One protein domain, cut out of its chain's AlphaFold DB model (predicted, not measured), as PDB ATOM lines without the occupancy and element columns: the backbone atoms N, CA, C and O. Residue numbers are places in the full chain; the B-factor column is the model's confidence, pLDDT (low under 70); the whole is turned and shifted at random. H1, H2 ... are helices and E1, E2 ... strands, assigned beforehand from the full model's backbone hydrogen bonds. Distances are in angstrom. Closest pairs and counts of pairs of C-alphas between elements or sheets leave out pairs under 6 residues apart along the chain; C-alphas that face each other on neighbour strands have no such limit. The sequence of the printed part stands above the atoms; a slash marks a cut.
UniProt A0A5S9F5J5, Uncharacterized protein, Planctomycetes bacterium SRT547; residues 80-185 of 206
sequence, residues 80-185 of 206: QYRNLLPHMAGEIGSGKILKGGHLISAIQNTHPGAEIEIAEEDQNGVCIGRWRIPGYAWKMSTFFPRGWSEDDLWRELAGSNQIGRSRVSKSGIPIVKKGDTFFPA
ATOM      1  N   GLN A  80     169.502 185.770 198.724       56.59
ATOM      2  CA  GLN A  80     169.805 184.559 197.948       56.59
ATOM      3  C   GLN A  80     169.065 184.515 196.606       56.59
ATOM      4  O   GLN A  80     169.520 183.834 195.696       56.59
ATOM      5  N   TYR A  81     167.942 185.225 196.465       54.12
ATOM      6  CA  TYR A  81     167.174 185.290 195.223       54.12
ATOM      7  C   TYR A  81     167.691 186.369 194.264       54.12
ATOM      8  O   TYR A  81     167.432 186.275 193.068       54.12
ATOM      9  N   ARG A  82     168.474 187.355 194.742       56.81
ATOM     10  CA  ARG A  82     168.996 188.451 193.900       56.81
ATOM     11  C   ARG A  82     169.951 187.934 192.841       56.81
ATOM     12  O   ARG A  82     169.908 188.390 191.710       56.81
ATOM     13  N   ASN A  83     170.735 186.921 193.196       53.81
ATOM     14  CA  ASN A  83     171.658 186.258 192.278       53.81
ATOM     15  C   ASN A  83     170.944 185.307 191.297       53.81
ATOM     16  O   ASN A  83     171.562 184.841 190.350       53.81
ATOM     17  N   LEU A  84     169.653 185.022 191.512       51.44
ATOM     18  CA  LEU A  84     168.858 184.073 190.720       51.44
ATOM     19  C   LEU A  84     167.923 184.773 189.718       51.44
ATOM     20  O   LEU A  84     167.530 184.163 188.728       51.44
ATOM     21  N   LEU A  85     167.587 186.049 189.949       50.88
ATOM     22  CA  LEU A  85     166.823 186.890 189.017       50.88
ATOM     23  C   LEU A  85     167.531 187.190 187.679       50.88
ATOM     24  O   LEU A  85     166.848 187.145 186.657       50.88
ATOM     25  N   PRO A  86     168.858 187.439 187.620       42.84
ATOM     26  CA  PRO A  86     169.535 187.673 186.344       42.84
ATOM     27  C   PRO A  86     169.681 186.404 185.490       42.84
ATOM     28  O   PRO A  86     170.037 186.497 184.314       42.84
ATOM     29  N   HIS A  87     169.359 185.214 186.013       46.59
ATOM     30  CA  HIS A  87     169.256 184.018 185.184       46.59
ATOM     31  C   HIS A  87     167.923 183.999 184.435       46.59
ATOM     32  O   HIS A  87     166.982 183.280 184.769       46.59
ATOM     33  N   MET A  88     167.930 184.733 183.322       46.66
ATOM     34  CA  MET A  88     167.061 184.617 182.148       46.66
ATOM     35  C   MET A  88     167.054 183.211 181.498       46.66
ATOM     36  O   MET A  88     166.893 183.071 180.285       46.66
ATOM     37  N   ALA A  89     167.278 182.139 182.248       43.66
ATOM     38  CA  ALA A  89     167.441 180.804 181.700       43.66
ATOM     39  C   ALA A  89     166.123 180.037 181.809       43.66
ATOM     40  O   ALA A  89     165.898 179.272 182.747       43.66
ATOM     41  N   GLY A  90     165.254 180.248 180.822       42.91
ATOM     42  CA  GLY A  90     164.068 179.434 180.634       42.91
ATOM     43  C   GLY A  90     163.928 178.925 179.207       42.91
ATOM     44  O   GLY A  90     163.183 179.487 178.412       42.91
ATOM     45  N   GLU A  91     164.664 177.865 178.873       46.62
ATOM     46  CA  GLU A  91     164.470 177.094 177.642       46.62
ATOM     47  C   GLU A  91     163.550 175.893 177.901       46.62
ATOM     48  O   GLU A  91     163.596 175.263 178.966       46.62
ATOM     49  N   ILE A  92     162.742 175.523 176.901       43.34
ATOM     50  CA  ILE A  92     162.026 174.243 176.917       43.34
ATOM     51  C   ILE A  92     163.065 173.119 176.931       43.34
ATOM     52  O   ILE A  92     163.772 172.896 175.952       43.34
ATOM     53  N   GLY A  93     163.122 172.366 178.028       48.75
ATOM     54  CA  GLY A  93     163.820 171.084 178.047       48.75
ATOM     55  C   GLY A  93     162.999 169.995 177.353       48.75
ATOM     56  O   GLY A  93     161.766 170.052 177.327       48.75
ATOM     57  N   SER A  94     163.681 168.968 176.844       38.66
ATOM     58  CA  SER A  94     163.068 167.772 176.255       38.66
ATOM     59  C   SER A  94     161.939 167.227 177.144       38.66
ATOM     60  O   SER A  94     162.181 166.865 178.298       38.66
ATOM     61  N   GLY A  95     160.711 167.190 176.613       45.88
ATOM     62  CA  GLY A  95     159.523 166.697 177.325       45.88
ATOM     63  C   GLY A  95     158.359 167.684 177.496       45.88
ATOM     64  O   GLY A  95     157.452 167.378 178.260       45.88
ATOM     65  N   LYS A  96     158.342 168.840 176.808       50.66
ATOM     66  CA  LYS A  96     157.253 169.854 176.857       50.66
ATOM     67  C   LYS A  96     157.009 170.501 178.233       50.66
ATOM     68  O   LYS A  96     156.007 171.182 178.420       50.66
ATOM     69  N   ILE A  97     157.911 170.317 179.193       47.72
ATOM     70  CA  ILE A  97     157.815 170.965 180.504       47.72
ATOM     71  C   ILE A  97     158.566 172.294 180.421       47.72
ATOM     72  O   ILE A  97     159.787 172.299 180.247       47.72
ATOM     73  N   LEU A  98     157.838 173.405 180.564       50.78
ATOM     74  CA  LEU A  98     158.421 174.742 180.689       50.78
ATOM     75  C   LEU A  98     159.364 174.755 181.902       50.78
ATOM     76  O   LEU A  98     158.995 174.345 183.008       50.78
ATOM     77  N   LYS A  99     160.618 175.153 181.687       49.41
ATOM     78  CA  LYS A  99     161.588 175.389 182.756       49.41
ATOM     79  C   LYS A  99     161.845 176.887 182.755       49.41
ATOM     80  O   LYS A  99     162.295 177.380 181.737       49.41
ATOM     81  N   GLY A 100     161.583 177.578 183.858       57.38
ATOM     82  CA  GLY A 100     161.897 179.000 183.976       57.38
ATOM     83  C   GLY A 100     160.797 179.929 183.459       57.38
ATOM     84  O   GLY A 100     159.935 179.545 182.666       57.38
ATOM     85  N   GLY A 101     160.836 181.159 183.956       67.50
ATOM     86  CA  GLY A 101     159.879 182.195 183.637       67.50
ATOM     87  C   GLY A 101     160.447 183.570 183.935       67.50
ATOM     88  O   GLY A 101     161.379 183.701 184.726       67.50
ATOM     89  N   HIS A 102     159.927 184.578 183.244       77.88
ATOM     90  CA  HIS A 102     160.586 185.873 183.131       77.88
ATOM     91  C   HIS A 102     159.724 187.018 183.638       77.88
ATOM     92  O   HIS A 102     158.498 187.011 183.520       77.88
ATOM     93  N   LEU A 103     160.393 188.058 184.127       81.94
ATOM     94  CA  LEU A 103     159.825 189.396 184.102       81.94
ATOM     95  C   LEU A 103     159.998 189.950 182.686       81.94
ATOM     96  O   LEU A 103     161.113 189.996 182.162       81.94
ATOM     97  N   ILE A 104     158.894 190.375 182.068       83.75
ATOM     98  CA  ILE A 104     158.915 191.029 180.749       83.75
ATOM     99  C   ILE A 104     159.815 192.270 180.795       83.75
ATOM    100  O   ILE A 104     160.634 192.470 179.902       83.75
ATOM    101  N   SER A 105     159.718 193.045 181.879       82.31
ATOM    102  CA  SER A 105     160.551 194.224 182.137       82.31
ATOM    103  C   SER A 105     162.047 193.887 182.158       82.31
ATOM    104  O   SER A 105     162.837 194.567 181.512       82.31
ATOM    105  N   ALA A 106     162.444 192.794 182.815       79.38
ATOM    106  CA  ALA A 106     163.841 192.360 182.862       79.38
ATOM    107  C   ALA A 106     164.375 191.941 181.479       79.38
ATOM    108  O   ALA A 106     165.508 192.281 181.130       79.38
ATOM    109  N   ILE A 107     163.559 191.254 180.663       80.38
ATOM    110  CA  ILE A 107     163.932 190.916 179.278       80.38
ATOM    111  C   ILE A 107     164.135 192.192 178.462       80.38
ATOM    112  O   ILE A 107     165.151 192.323 177.788       80.38
ATOM    113  N   GLN A 108     163.191 193.132 178.526       83.44
ATOM    114  CA  GLN A 108     163.253 194.376 177.757       83.44
ATOM    115  C   GLN A 108     164.451 195.246 178.160       83.44
ATOM    116  O   GLN A 108     165.088 195.839 177.292       83.44
ATOM    117  N   ASN A 109     164.793 195.270 179.451       81.06
ATOM    118  CA  ASN A 109     165.960 195.987 179.962       81.06
ATOM    119  C   ASN A 109     167.279 195.342 179.509       81.06
ATOM    120  O   ASN A 109     168.212 196.047 179.131       81.06
ATOM    121  N   THR A 110     167.363 194.009 179.539       77.19
ATOM    122  CA  THR A 110     168.594 193.278 179.187       77.19
ATOM    123  C   THR A 110     168.794 193.184 177.674       77.19
ATOM    124  O   THR A 110     169.921 193.206 177.177       77.19
ATOM    125  N   HIS A 111     167.697 193.097 176.927       81.31
ATOM    126  CA  HIS A 111     167.676 192.963 175.476       81.31
ATOM    127  C   HIS A 111     166.714 193.984 174.859       81.31
ATOM    128  O   HIS A 111     165.586 193.631 174.492       81.31
ATOM    129  N   PRO A 112     167.155 195.246 174.703       79.88
ATOM    130  CA  PRO A 112     166.386 196.259 173.995       79.88
ATOM    131  C   PRO A 112     166.109 195.789 172.560       79.88
ATOM    132  O   PRO A 112     167.030 195.625 171.762       79.88
ATOM    133  N   GLY A 113     164.842 195.511 172.248       84.12
ATOM    134  CA  GLY A 113     164.419 194.938 170.962       84.12
ATOM    135  C   GLY A 113     164.040 193.455 171.000       84.12
ATOM    136  O   GLY A 113     163.742 192.892 169.950       84.12
ATOM    137  N   ALA A 114     164.024 192.815 172.173       87.25
ATOM    138  CA  ALA A 114     163.418 191.497 172.319       87.25
ATOM    139  C   ALA A 114     161.938 191.519 171.905       87.25
ATOM    140  O   ALA A 114     161.161 192.380 172.322       87.25
ATOM    141  N   GLU A 115     161.550 190.532 171.107       91.50
ATOM    142  CA  GLU A 115     160.171 190.302 170.702       91.50
ATOM    143  C   GLU A 115     159.526 189.334 171.692       91.50
ATOM    144  O   GLU A 115     160.105 188.295 172.017       91.50
ATOM    145  N   ILE A 116     158.335 189.669 172.184       90.06
ATOM    146  CA  ILE A 116     157.601 188.873 173.170       90.06
ATOM    147  C   ILE A 116     156.159 188.746 172.691       90.06
ATOM    148  O   ILE A 116     155.486 189.745 172.448       90.06
ATOM    149  N   GLU A 117     155.679 187.513 172.594       91.94
ATOM    150  CA  GLU A 117     154.309 187.185 172.223       91.94
ATOM    151  C   GLU A 117     153.666 186.357 173.330       91.94
ATOM    152  O   GLU A 117     154.076 185.227 173.609       91.94
ATOM    153  N   ILE A 118     152.642 186.923 173.964       90.69
ATOM    154  CA  ILE A 118     151.873 186.242 175.003       90.69
ATOM    155  C   ILE A 118     150.755 185.430 174.351       90.69
ATOM    156  O   ILE A 118     149.966 185.966 173.580       90.69
ATOM    157  N   ALA A 119     150.708 184.138 174.669       87.50
ATOM    158  CA  ALA A 119     149.724 183.199 174.143       87.50
ATOM    159  C   ALA A 119     148.523 183.027 175.084       87.50
ATOM    160  O   ALA A 119     147.392 182.930 174.620       87.50
ATOM    161  N   GLU A 120     148.767 182.977 176.395       88.50
ATOM    162  CA  GLU A 120     147.744 182.726 177.417       88.50
ATOM    163  C   GLU A 120     148.093 183.497 178.697       88.50
ATOM    164  O   GLU A 120     149.271 183.710 178.991       88.50
ATOM    165  N   GLU A 121     147.079 183.900 179.457       89.94
ATOM    166  CA  GLU A 121     147.204 184.538 180.769       89.94
ATOM    167  C   GLU A 121     146.194 183.887 181.718       89.94
ATOM    168  O   GLU A 121     145.048 183.661 181.325       89.94
ATOM    169  N   ASP A 122     146.631 183.516 182.923       86.12
ATOM    170  CA  ASP A 122     145.754 182.924 183.932       86.12
ATOM    171  C   ASP A 122     145.072 183.988 184.802       86.12
ATOM    172  O   ASP A 122     145.349 185.184 184.713       86.12
ATOM    173  N   GLN A 123     144.172 183.546 185.681       85.19
ATOM    174  CA  GLN A 123     143.430 184.411 186.606       85.19
ATOM    175  C   GLN A 123     144.315 185.234 187.559       85.19
ATOM    176  O   GLN A 123     143.862 186.238 188.104       85.19
ATOM    177  N   ASN A 124     145.567 184.819 187.772       83.50
ATOM    178  CA  ASN A 124     146.523 185.526 188.618       83.50
ATOM    179  C   ASN A 124     147.446 186.442 187.795       83.50
ATOM    180  O   ASN A 124     148.413 186.987 188.330       83.50
ATOM    181  N   GLY A 125     147.179 186.590 186.495       86.25
ATOM    182  CA  GLY A 125     147.975 187.377 185.563       86.25
ATOM    183  C   GLY A 125     149.258 186.685 185.105       86.25
ATOM    184  O   GLY A 125     150.026 187.289 184.365       86.25
ATOM    185  N   VAL A 126     149.538 185.441 185.514       87.19
ATOM    186  CA  VAL A 126     150.723 184.713 185.037       87.19
ATOM    187  C   VAL A 126     150.520 184.397 183.566       87.19
ATOM    188  O   VAL A 126     149.492 183.844 183.184       87.19
ATOM    189  N   CYS A 127     151.509 184.703 182.730       87.12
ATOM    190  CA  CYS A 127     151.391 184.463 181.298       87.12
ATOM    191  C   CYS A 127     152.185 183.230 180.850       87.12
ATOM    192  O   CYS A 127     153.213 182.880 181.430       87.12
ATOM    193  N   ILE A 128     151.764 182.617 179.749       86.25
ATOM    194  CA  ILE A 128     152.595 181.750 178.909       86.25
ATOM    195  C   ILE A 128     152.745 182.427 177.554       86.25
ATOM    196  O   ILE A 128     151.782 182.932 176.980       86.25
ATOM    197  N   GLY A 129     153.954 182.407 177.013       86.19
ATOM    198  CA  GLY A 129     154.226 182.993 175.709       86.19
ATOM    199  C   GLY A 129     155.571 182.567 175.153       86.19
ATOM    200  O   GLY A 129     156.309 181.802 175.781       86.19
ATOM    201  N   ARG A 130     155.889 183.085 173.972       88.38
ATOM    202  CA  ARG A 130     157.214 182.959 173.372       88.38
ATOM    203  C   ARG A 130     157.932 184.293 173.352       88.38
ATOM    204  O   ARG A 130     157.306 185.341 173.251       88.38
ATOM    205  N   TRP A 131     159.250 184.247 173.404       88.19
ATOM    206  CA  TRP A 131     160.093 185.415 173.220       88.19
ATOM    207  C   TRP A 131     161.328 185.074 172.389       88.19
ATOM    208  O   TRP A 131     161.731 183.910 172.303       88.19
ATOM    209  N   ARG A 132     161.920 186.083 171.752       86.69
ATOM    210  CA  ARG A 132     163.211 185.971 171.071       86.69
ATOM    211  C   ARG A 132     163.953 187.295 171.069       86.69
ATOM    212  O   ARG A 132     163.360 188.362 171.174       86.69
ATOM    213  N   ILE A 133     165.254 187.209 170.858       86.44
ATOM    214  CA  ILE A 133     166.065 188.333 170.393       86.44
ATOM    215  C   ILE A 133     166.070 188.260 168.857       86.44
ATOM    216  O   ILE A 133     166.164 187.145 168.326       86.44
ATOM    217  N   PRO A 134     165.962 189.379 168.120       86.75
ATOM    218  CA  PRO A 134     166.055 189.366 166.663       86.75
ATOM    219  C   PRO A 134     167.295 188.603 166.180       86.75
ATOM    220  O   PRO A 134     168.391 188.778 166.705       86.75
ATOM    221  N   GLY A 135     167.105 187.709 165.208       85.62
ATOM    222  CA  GLY A 135     168.158 186.808 164.720       85.62
ATOM    223  C   GLY A 135     168.297 185.484 165.484       85.62
ATOM    224  O   GLY A 135     169.027 184.607 165.029       85.62
ATOM    225  N   TYR A 136     167.565 185.288 166.585       83.38
ATOM    226  CA  TYR A 136     167.552 184.041 167.355       83.38
ATOM    227  C   TYR A 136     166.205 183.312 167.254       83.38
ATOM    228  O   TYR A 136     165.166 183.886 166.916       83.38
ATOM    229  N   ALA A 137     166.224 182.011 167.554       84.06
ATOM    230  CA  ALA A 137     165.024 181.183 167.591       84.06
ATOM    231  C   ALA A 137     164.086 181.575 168.746       84.06
ATOM    232  O   ALA A 137     164.531 181.992 169.817       84.06
ATOM    233  N   TRP A 138     162.782 181.384 168.531       85.94
ATOM    234  CA  TRP A 138     161.756 181.575 169.556       85.94
ATOM    235  C   TRP A 138     161.901 180.580 170.712       85.94
ATOM    236  O   TRP A 138     162.074 179.380 170.494       85.94
ATOM    237  N   LYS A 139     161.752 181.081 171.940       80.00
ATOM    238  CA  LYS A 139     161.760 180.305 173.187       80.00
ATOM    239  C   LYS A 139     160.416 180.450 173.886       80.00
ATOM    240  O   LYS A 139     159.927 181.564 174.011       80.00
ATOM    241  N   MET A 140     159.818 179.348 174.342       81.38
ATOM    242  CA  MET A 140     158.622 179.415 175.194       81.38
ATOM    243  C   MET A 140     159.013 179.562 176.657       81.38
ATOM    244  O   MET A 140     159.902 178.850 177.130       81.38
ATOM    245  N   SER A 141     158.266 180.384 177.384       80.19
ATOM    246  CA  SER A 141     158.457 180.585 178.817       80.19
ATOM    247  C   SER A 141     157.141 180.930 179.512       80.19
ATOM    248  O   SER A 141     156.161 181.316 178.867       80.19
ATOM    249  N   THR A 142     157.117 180.790 180.839       82.75
ATOM    250  CA  THR A 142     156.117 181.488 181.655       82.75
ATOM    251  C   THR A 142     156.591 182.912 181.936       82.75
ATOM    252  O   THR A 142     157.785 183.208 181.883       82.75
ATOM    253  N   PHE A 143     155.672 183.816 182.234       84.12
ATOM    254  CA  PHE A 143     155.982 185.186 182.611       84.12
ATOM    255  C   PHE A 143     155.249 185.531 183.891       84.12
ATOM    256  O   PHE A 143     154.104 185.126 184.094       84.12
ATOM    257  N   PHE A 144     155.919 186.282 184.758       86.94
ATOM    258  CA  PHE A 144     155.239 186.946 185.864       86.94
ATOM    259  C   PHE A 144     154.214 187.947 185.312       86.94
ATOM    260  O   PHE A 144     154.327 188.325 184.138       86.94
ATOM    261  N   PRO A 145     153.238 188.381 186.131       88.81
ATOM    262  CA  PRO A 145     152.204 189.283 185.667       88.81
ATOM    263  C   PRO A 145     152.724 190.483 184.895       88.81
ATOM    264  O   PRO A 145     153.750 191.089 185.229       88.81
ATOM    265  N   ARG A 146     152.014 190.802 183.811       84.50
ATOM    266  CA  ARG A 146     152.425 191.863 182.899       84.50
ATOM    267  C   ARG A 146     152.510 193.184 183.661       84.50
ATOM    268  O   ARG A 146     151.597 193.558 184.389       84.50
ATOM    269  N   GLY A 147     153.618 193.893 183.472       83.62
ATOM    270  CA  GLY A 147     153.875 195.165 184.146       83.62
ATOM    271  C   GLY A 147     154.585 195.041 185.493       83.62
ATOM    272  O   GLY A 147     155.001 196.064 186.023       83.62
ATOM    273  N   TRP A 148     154.802 193.829 186.016       85.69
ATOM    274  CA  TRP A 148     155.679 193.668 187.173       85.69
ATOM    275  C   TRP A 148     157.115 194.073 186.832       85.69
ATOM    276  O   TRP A 148     157.717 193.630 185.844       85.69
ATOM    277  N   SER A 149     157.668 194.921 187.689       82.12
ATOM    278  CA  SER A 149     159.091 195.215 187.801       82.12
ATOM    279  C   SER A 149     159.787 194.204 188.718       82.12
ATOM    280  O   SER A 149     159.148 193.373 189.371       82.12
ATOM    281  N   GLU A 150     161.114 194.281 188.804       77.50
ATOM    282  CA  GLU A 150     161.855 193.532 189.823       77.50
ATOM    283  C   GLU A 150     161.389 193.901 191.237       77.50
ATOM    284  O   GLU A 150     161.210 193.014 192.069       77.50
ATOM    285  N   ASP A 151     161.115 195.181 191.500       80.12
ATOM    286  CA  ASP A 151     160.645 195.655 192.806       80.12
ATOM    287  C   ASP A 151     159.267 195.089 193.176       80.12
ATOM    288  O   ASP A 151     159.023 194.751 194.338       80.12
ATOM    289  N   ASP A 152     158.368 194.930 192.200       84.44
ATOM    290  CA  ASP A 152     157.077 194.263 192.409       84.44
ATOM    291  C   ASP A 152     157.272 192.818 192.848       84.44
ATOM    292  O   ASP A 152     156.739 192.400 193.880       84.44
ATOM    293  N   LEU A 153     158.112 192.084 192.116       81.06
ATOM    294  CA  LEU A 153     158.452 190.712 192.461       81.06
ATOM    295  C   LEU A 153     159.083 190.632 193.859       81.06
ATOM    296  O   LEU A 153     158.759 189.730 194.629       81.06
ATOM    297  N   TRP A 154     159.929 191.590 194.237       77.50
ATOM    298  CA  TRP A 154     160.521 191.630 195.573       77.50
ATOM    299  C   TRP A 154     159.507 191.850 196.682       77.50
ATOM    300  O   TRP A 154     159.556 191.151 197.697       77.50
ATOM    301  N   ARG A 155     158.569 192.782 196.498       82.69
ATOM    302  CA  ARG A 155     157.479 193.010 197.459       82.69
ATOM    303  C   ARG A 155     156.613 191.766 197.618       82.69
ATOM    304  O   ARG A 155     156.245 191.399 198.735       82.69
ATOM    305  N   GLU A 156     156.347 191.090 196.511       85.56
ATOM    306  CA  GLU A 156     155.593 189.842 196.475       85.56
ATOM    307  C   GLU A 156     156.326 188.700 197.177       85.56
ATOM    308  O   GLU A 156     155.713 187.971 197.958       85.56
ATOM    309  N   LEU A 157     157.640 188.577 196.973       79.00
ATOM    310  CA  LEU A 157     158.483 187.594 197.650       79.00
ATOM    311  C   LEU A 157     158.673 187.915 199.137       79.00
ATOM    312  O   LEU A 157     158.754 186.991 199.947       79.00
ATOM    313  N   ALA A 158     158.703 189.184 199.533       76.44
ATOM    314  CA  ALA A 158     158.742 189.560 200.940       76.44
ATOM    315  C   ALA A 158     157.465 189.122 201.671       76.44
ATOM    316  O   ALA A 158     157.531 188.520 202.736       76.44
ATOM    317  N   GLY A 159     156.293 189.327 201.072       74.25
ATOM    318  CA  GLY A 159     155.021 188.898 201.663       74.25
ATOM    319  C   GLY A 159     154.676 187.418 201.469       74.25
ATOM    320  O   GLY A 159     153.549 187.023 201.755       74.25
ATOM    321  N   SER A 160     155.589 186.610 200.933       80.94
ATOM    322  CA  SER A 160     155.267 185.261 200.465       80.94
ATOM    323  C   SER A 160     155.508 184.172 201.507       80.94
ATOM    324  O   SER A 160     156.445 184.224 202.310       80.94
ATOM    325  N   ASN A 161     154.716 183.107 201.410       79.50
ATOM    326  CA  ASN A 161     154.818 181.942 202.280       79.50
ATOM    327  C   ASN A 161     155.633 180.835 201.607       79.50
ATOM    328  O   ASN A 161     155.410 180.496 200.444       79.50
ATOM    329  N   GLN A 162     156.582 180.249 202.339       73.50
ATOM    330  CA  GLN A 162     157.341 179.096 201.856       73.50
ATOM    331  C   GLN A 162     156.597 177.797 202.190       73.50
ATOM    332  O   GLN A 162     156.274 177.550 203.348       73.50
ATOM    333  N   ILE A 163     156.386 176.942 201.186       67.38
ATOM    334  CA  ILE A 163     155.756 175.623 201.324       67.38
ATOM    335  C   ILE A 163     156.701 174.586 200.707       67.38
ATOM    336  O   ILE A 163     156.760 174.392 199.491       67.38
ATOM    337  N   GLY A 164     157.500 173.933 201.554       70.00
ATOM    338  CA  GLY A 164     158.527 172.989 201.110       70.00
ATOM    339  C   GLY A 164     159.571 173.647 200.195       70.00
ATOM    340  O   GLY A 164     160.269 174.581 200.601       70.00
ATOM    341  N   ARG A 165     159.689 173.138 198.959       66.00
ATOM    342  CA  ARG A 165     160.583 173.672 197.907       66.00
ATOM    343  C   ARG A 165     159.939 174.764 197.040       66.00
ATOM    344  O   ARG A 165     160.617 175.318 196.177       66.00
ATOM    345  N   SER A 166     158.667 175.066 197.271       69.19
ATOM    346  CA  SER A 166     157.903 176.075 196.538       69.19
ATOM    347  C   SER A 166     157.581 177.264 197.439       69.19
ATOM    348  O   SER A 166     157.708 177.206 198.667       69.19
ATOM    349  N   ARG A 167     157.169 178.366 196.824       78.12
ATOM    350  CA  ARG A 167     156.753 179.591 197.503       78.12
ATOM    351  C   ARG A 167     155.439 180.051 196.893       78.12
ATOM    352  O   ARG A 167     155.232 179.874 195.704       78.12
ATOM    353  N   VAL A 168     154.553 180.621 197.689       83.12
ATOM    354  CA  VAL A 168     153.334 181.264 197.189       83.12
ATOM    355  C   VAL A 168     153.482 182.746 197.460       83.12
ATOM    356  O   VAL A 168     153.675 183.118 198.619       83.12
ATOM    357  N   SER A 169     153.472 183.558 196.401       82.44
ATOM    358  CA  SER A 169     153.593 185.015 196.474       82.44
ATOM    359  C   SER A 169     152.522 185.606 197.394       82.44
ATOM    360  O   SER A 169     151.524 184.948 197.699       82.44
ATOM    361  N   LYS A 170     152.708 186.850 197.843       84.19
ATOM    362  CA  LYS A 170     151.695 187.548 198.647       84.19
ATOM    363  C   LYS A 170     150.322 187.554 197.960       84.19
ATOM    364  O   LYS A 170     149.310 187.333 198.617       84.19
ATOM    365  N   SER A 171     150.313 187.756 196.647       83.31
ATOM    366  CA  SER A 171     149.128 187.744 195.786       83.31
ATOM    367  C   SER A 171     148.644 186.337 195.399       83.31
ATOM    368  O   SER A 171     147.756 186.205 194.567       83.31
ATOM    369  N   GLY A 172     149.198 185.272 195.989       83.19
ATOM    370  CA  GLY A 172     148.729 183.901 195.775       83.19
ATOM    371  C   GLY A 172     149.346 183.184 194.573       83.19
ATOM    372  O   GLY A 172     149.031 182.017 194.343       83.19
ATOM    373  N   ILE A 173     150.262 183.820 193.836       82.56
ATOM    374  CA  ILE A 173     150.904 183.200 192.673       82.56
ATOM    375  C   ILE A 173     151.879 182.124 193.159       82.56
ATOM    376  O   ILE A 173     152.812 182.433 193.909       82.56
ATOM    377  N   PRO A 174     151.732 180.856 192.743       80.62
ATOM    378  CA  PRO A 174     152.714 179.841 193.072       80.62
ATOM    379  C   PRO A 174     154.002 180.096 192.291       80.62
ATOM    380  O   PRO A 174     154.010 180.214 191.069       80.62
ATOM    381  N   ILE A 175     155.113 180.139 193.011       79.31
ATOM    382  CA  ILE A 175     156.463 180.331 192.502       79.31
ATOM    383  C   ILE A 175     157.258 179.062 192.808       79.31
ATOM    384  O   ILE A 175     157.415 178.644 193.961       79.31
ATOM    385  N   VAL A 176     157.774 178.437 191.758       75.38
ATOM    386  CA  VAL A 176     158.523 177.182 191.849       75.38
ATOM    387  C   VAL A 176     160.011 177.471 191.716       75.38
ATOM    388  O   VAL A 176     160.422 178.214 190.827       75.38
ATOM    389  N   LYS A 177     160.826 176.849 192.576       71.00
ATOM    390  CA  LYS A 177     162.287 176.837 192.434       71.00
ATOM    391  C   LYS A 177     162.725 175.631 191.606       71.00
ATOM    392  O   LYS A 177     162.379 174.496 191.943       71.00
ATOM    393  N   LYS A 178     163.552 175.837 190.581       66.44
ATOM    394  CA  LYS A 178     164.214 174.749 189.844       66.44
ATOM    395  C   LYS A 178     165.658 175.118 189.551       66.44
ATOM    396  O   LYS A 178     165.906 176.070 188.826       66.44
ATOM    397  N   GLY A 179     166.596 174.343 190.095       65.25
ATOM    398  CA  GLY A 179     168.008 174.726 190.072       65.25
ATOM    399  C   GLY A 179     168.178 176.121 190.671       65.25
ATOM    400  O   GLY A 179     167.678 176.383 191.771       65.25
ATOM    401  N   ASP A 180     168.782 177.005 189.887       58.00
ATOM    402  CA  ASP A 180     169.099 178.381 190.266       58.00
ATOM    403  C   ASP A 180     168.102 179.409 189.706       58.00
ATOM    404  O   ASP A 180     168.417 180.586 189.588       58.00
ATOM    405  N   THR A 181     166.880 178.988 189.360       56.16
ATOM    406  CA  THR A 181     165.836 179.901 188.873       56.16
ATOM    407  C   THR A 181     164.507 179.715 189.606       56.16
ATOM    408  O   THR A 181     164.172 178.623 190.086       56.16
ATOM    409  N   PHE A 182     163.751 180.810 189.690       66.94
ATOM    410  CA  PHE A 182     162.369 180.847 190.146       66.94
ATOM    411  C   PHE A 182     161.465 181.253 188.995       66.94
ATOM    412  O   PHE A 182     161.796 182.152 188.229       66.94
ATOM    413  N   PHE A 183     160.305 180.617 188.901       74.56
ATOM    414  CA  PHE A 183     159.328 180.957 187.877       74.56
ATOM    415  C   PHE A 183     157.905 180.816 188.394       74.56
ATOM    416  O   PHE A 183     157.652 179.980 189.275       74.56
ATOM    417  N   PRO A 184     156.972 181.622 187.863       79.56
ATOM    418  CA  PRO A 184     155.578 181.495 188.217       79.56
ATOM    419  C   PRO A 184     155.025 180.216 187.585       79.56
ATOM    420  O   PRO A 184     155.314 179.885 186.428       79.56
ATOM    421  N   ALA A 185     154.254 179.475 188.371       78.38
ATOM    422  CA  ALA A 185     153.509 178.329 187.892       78.38
ATOM    423  C   ALA A 185     152.205 178.829 187.279       78.38
ATOM    424  O   ALA A 185     151.318 179.285 187.997       78.38
TER     425      ALA A 185
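What this domain is: This is residues 80 to 185 of the 206 residues of an uncharacterized protein of Planctomycetes bacterium SRT547 (UniProt A0A5S9F5J5). What does the model look like? Two small antiparallel sheets lie next to each other, E1 to E3 and E4 to E7, with the edge strands E3 and E7 nearest the middle and both helices along one side, H1 grazing the first sheet and H2 leading to the second. A stretch of 24 residues with no named element, residues 80 to 103, comes before them. What is it made of? The printed part has 106 residues, under half of them in named elements, in the order H1 E1 E2 E3 H2 E4 E5 E6 E7, and its class is mixed, helices and strands. It is compact, with a radius of gyration of the C-alphas of 13.1 A and spans of 40 by 30 by 29 A.

Where its parts are: Where does the first named element begin? H1, residues 104 to 110, begins at C-alpha 104 at (158.915, 191.029, 180.749). Which strands come next? E1 is residues 115 to 121, 17.4 A long, E2 residues 127 to 132, 15.7 A, and E3 residues 139 to 143, 12.1 A. What follows? H2 is residues 150 to 158, 12.2 A long; E4 is residues 161 to 163, E5 166 to 168, E6 174 to 178, 13.0 A long, and E7 181 to 184, ending at C-alpha 184 at (155.578, 181.495, 188.217).

How they stand to each other: How is the first sheet built? E1 E2 E3 is a meander, each strand the antiparallel neighbour of the one before, and it is strongly twisted; N 117 and O 130 are 2.8 A apart, N 141 and O 129 2.9 A. Residues 101 to 102 pair in parallel with residues 142 to 143 of E3. Where are the helices? H1 is on this sheet but only grazes it, with its residues 104 to 108. H1 and H2 are close but not clearly touching, the closest C-alphas being those of Ala 106 and Glu 150, 7.3 A; in both, every O i to N i+4 pair is within hydrogen-bond range. How is the second sheet built? E4 E5 E6 E7 is also a meander, with N 163 and O 166 2.9 A apart, N 175 and O 167 2.7 A, and N 176 and O 183 2.9 A. Where do the sheets come nearest? The closest C-alphas of E3 and E7 are those of Thr 142 and Pro 184, 6.6 A.

The domain as a whole: How large is it? The two C-alphas farthest apart, those of Gly 135 and Ile 163, are 40.2 A apart. Is the printed part continuous? It has no cut, and no link between named elements is long. Where is confidence low? The mean pLDDT of the printed part is 74.5, and residues 80 to 101, 163, 165 to 166 and 178 to 182 are under 70.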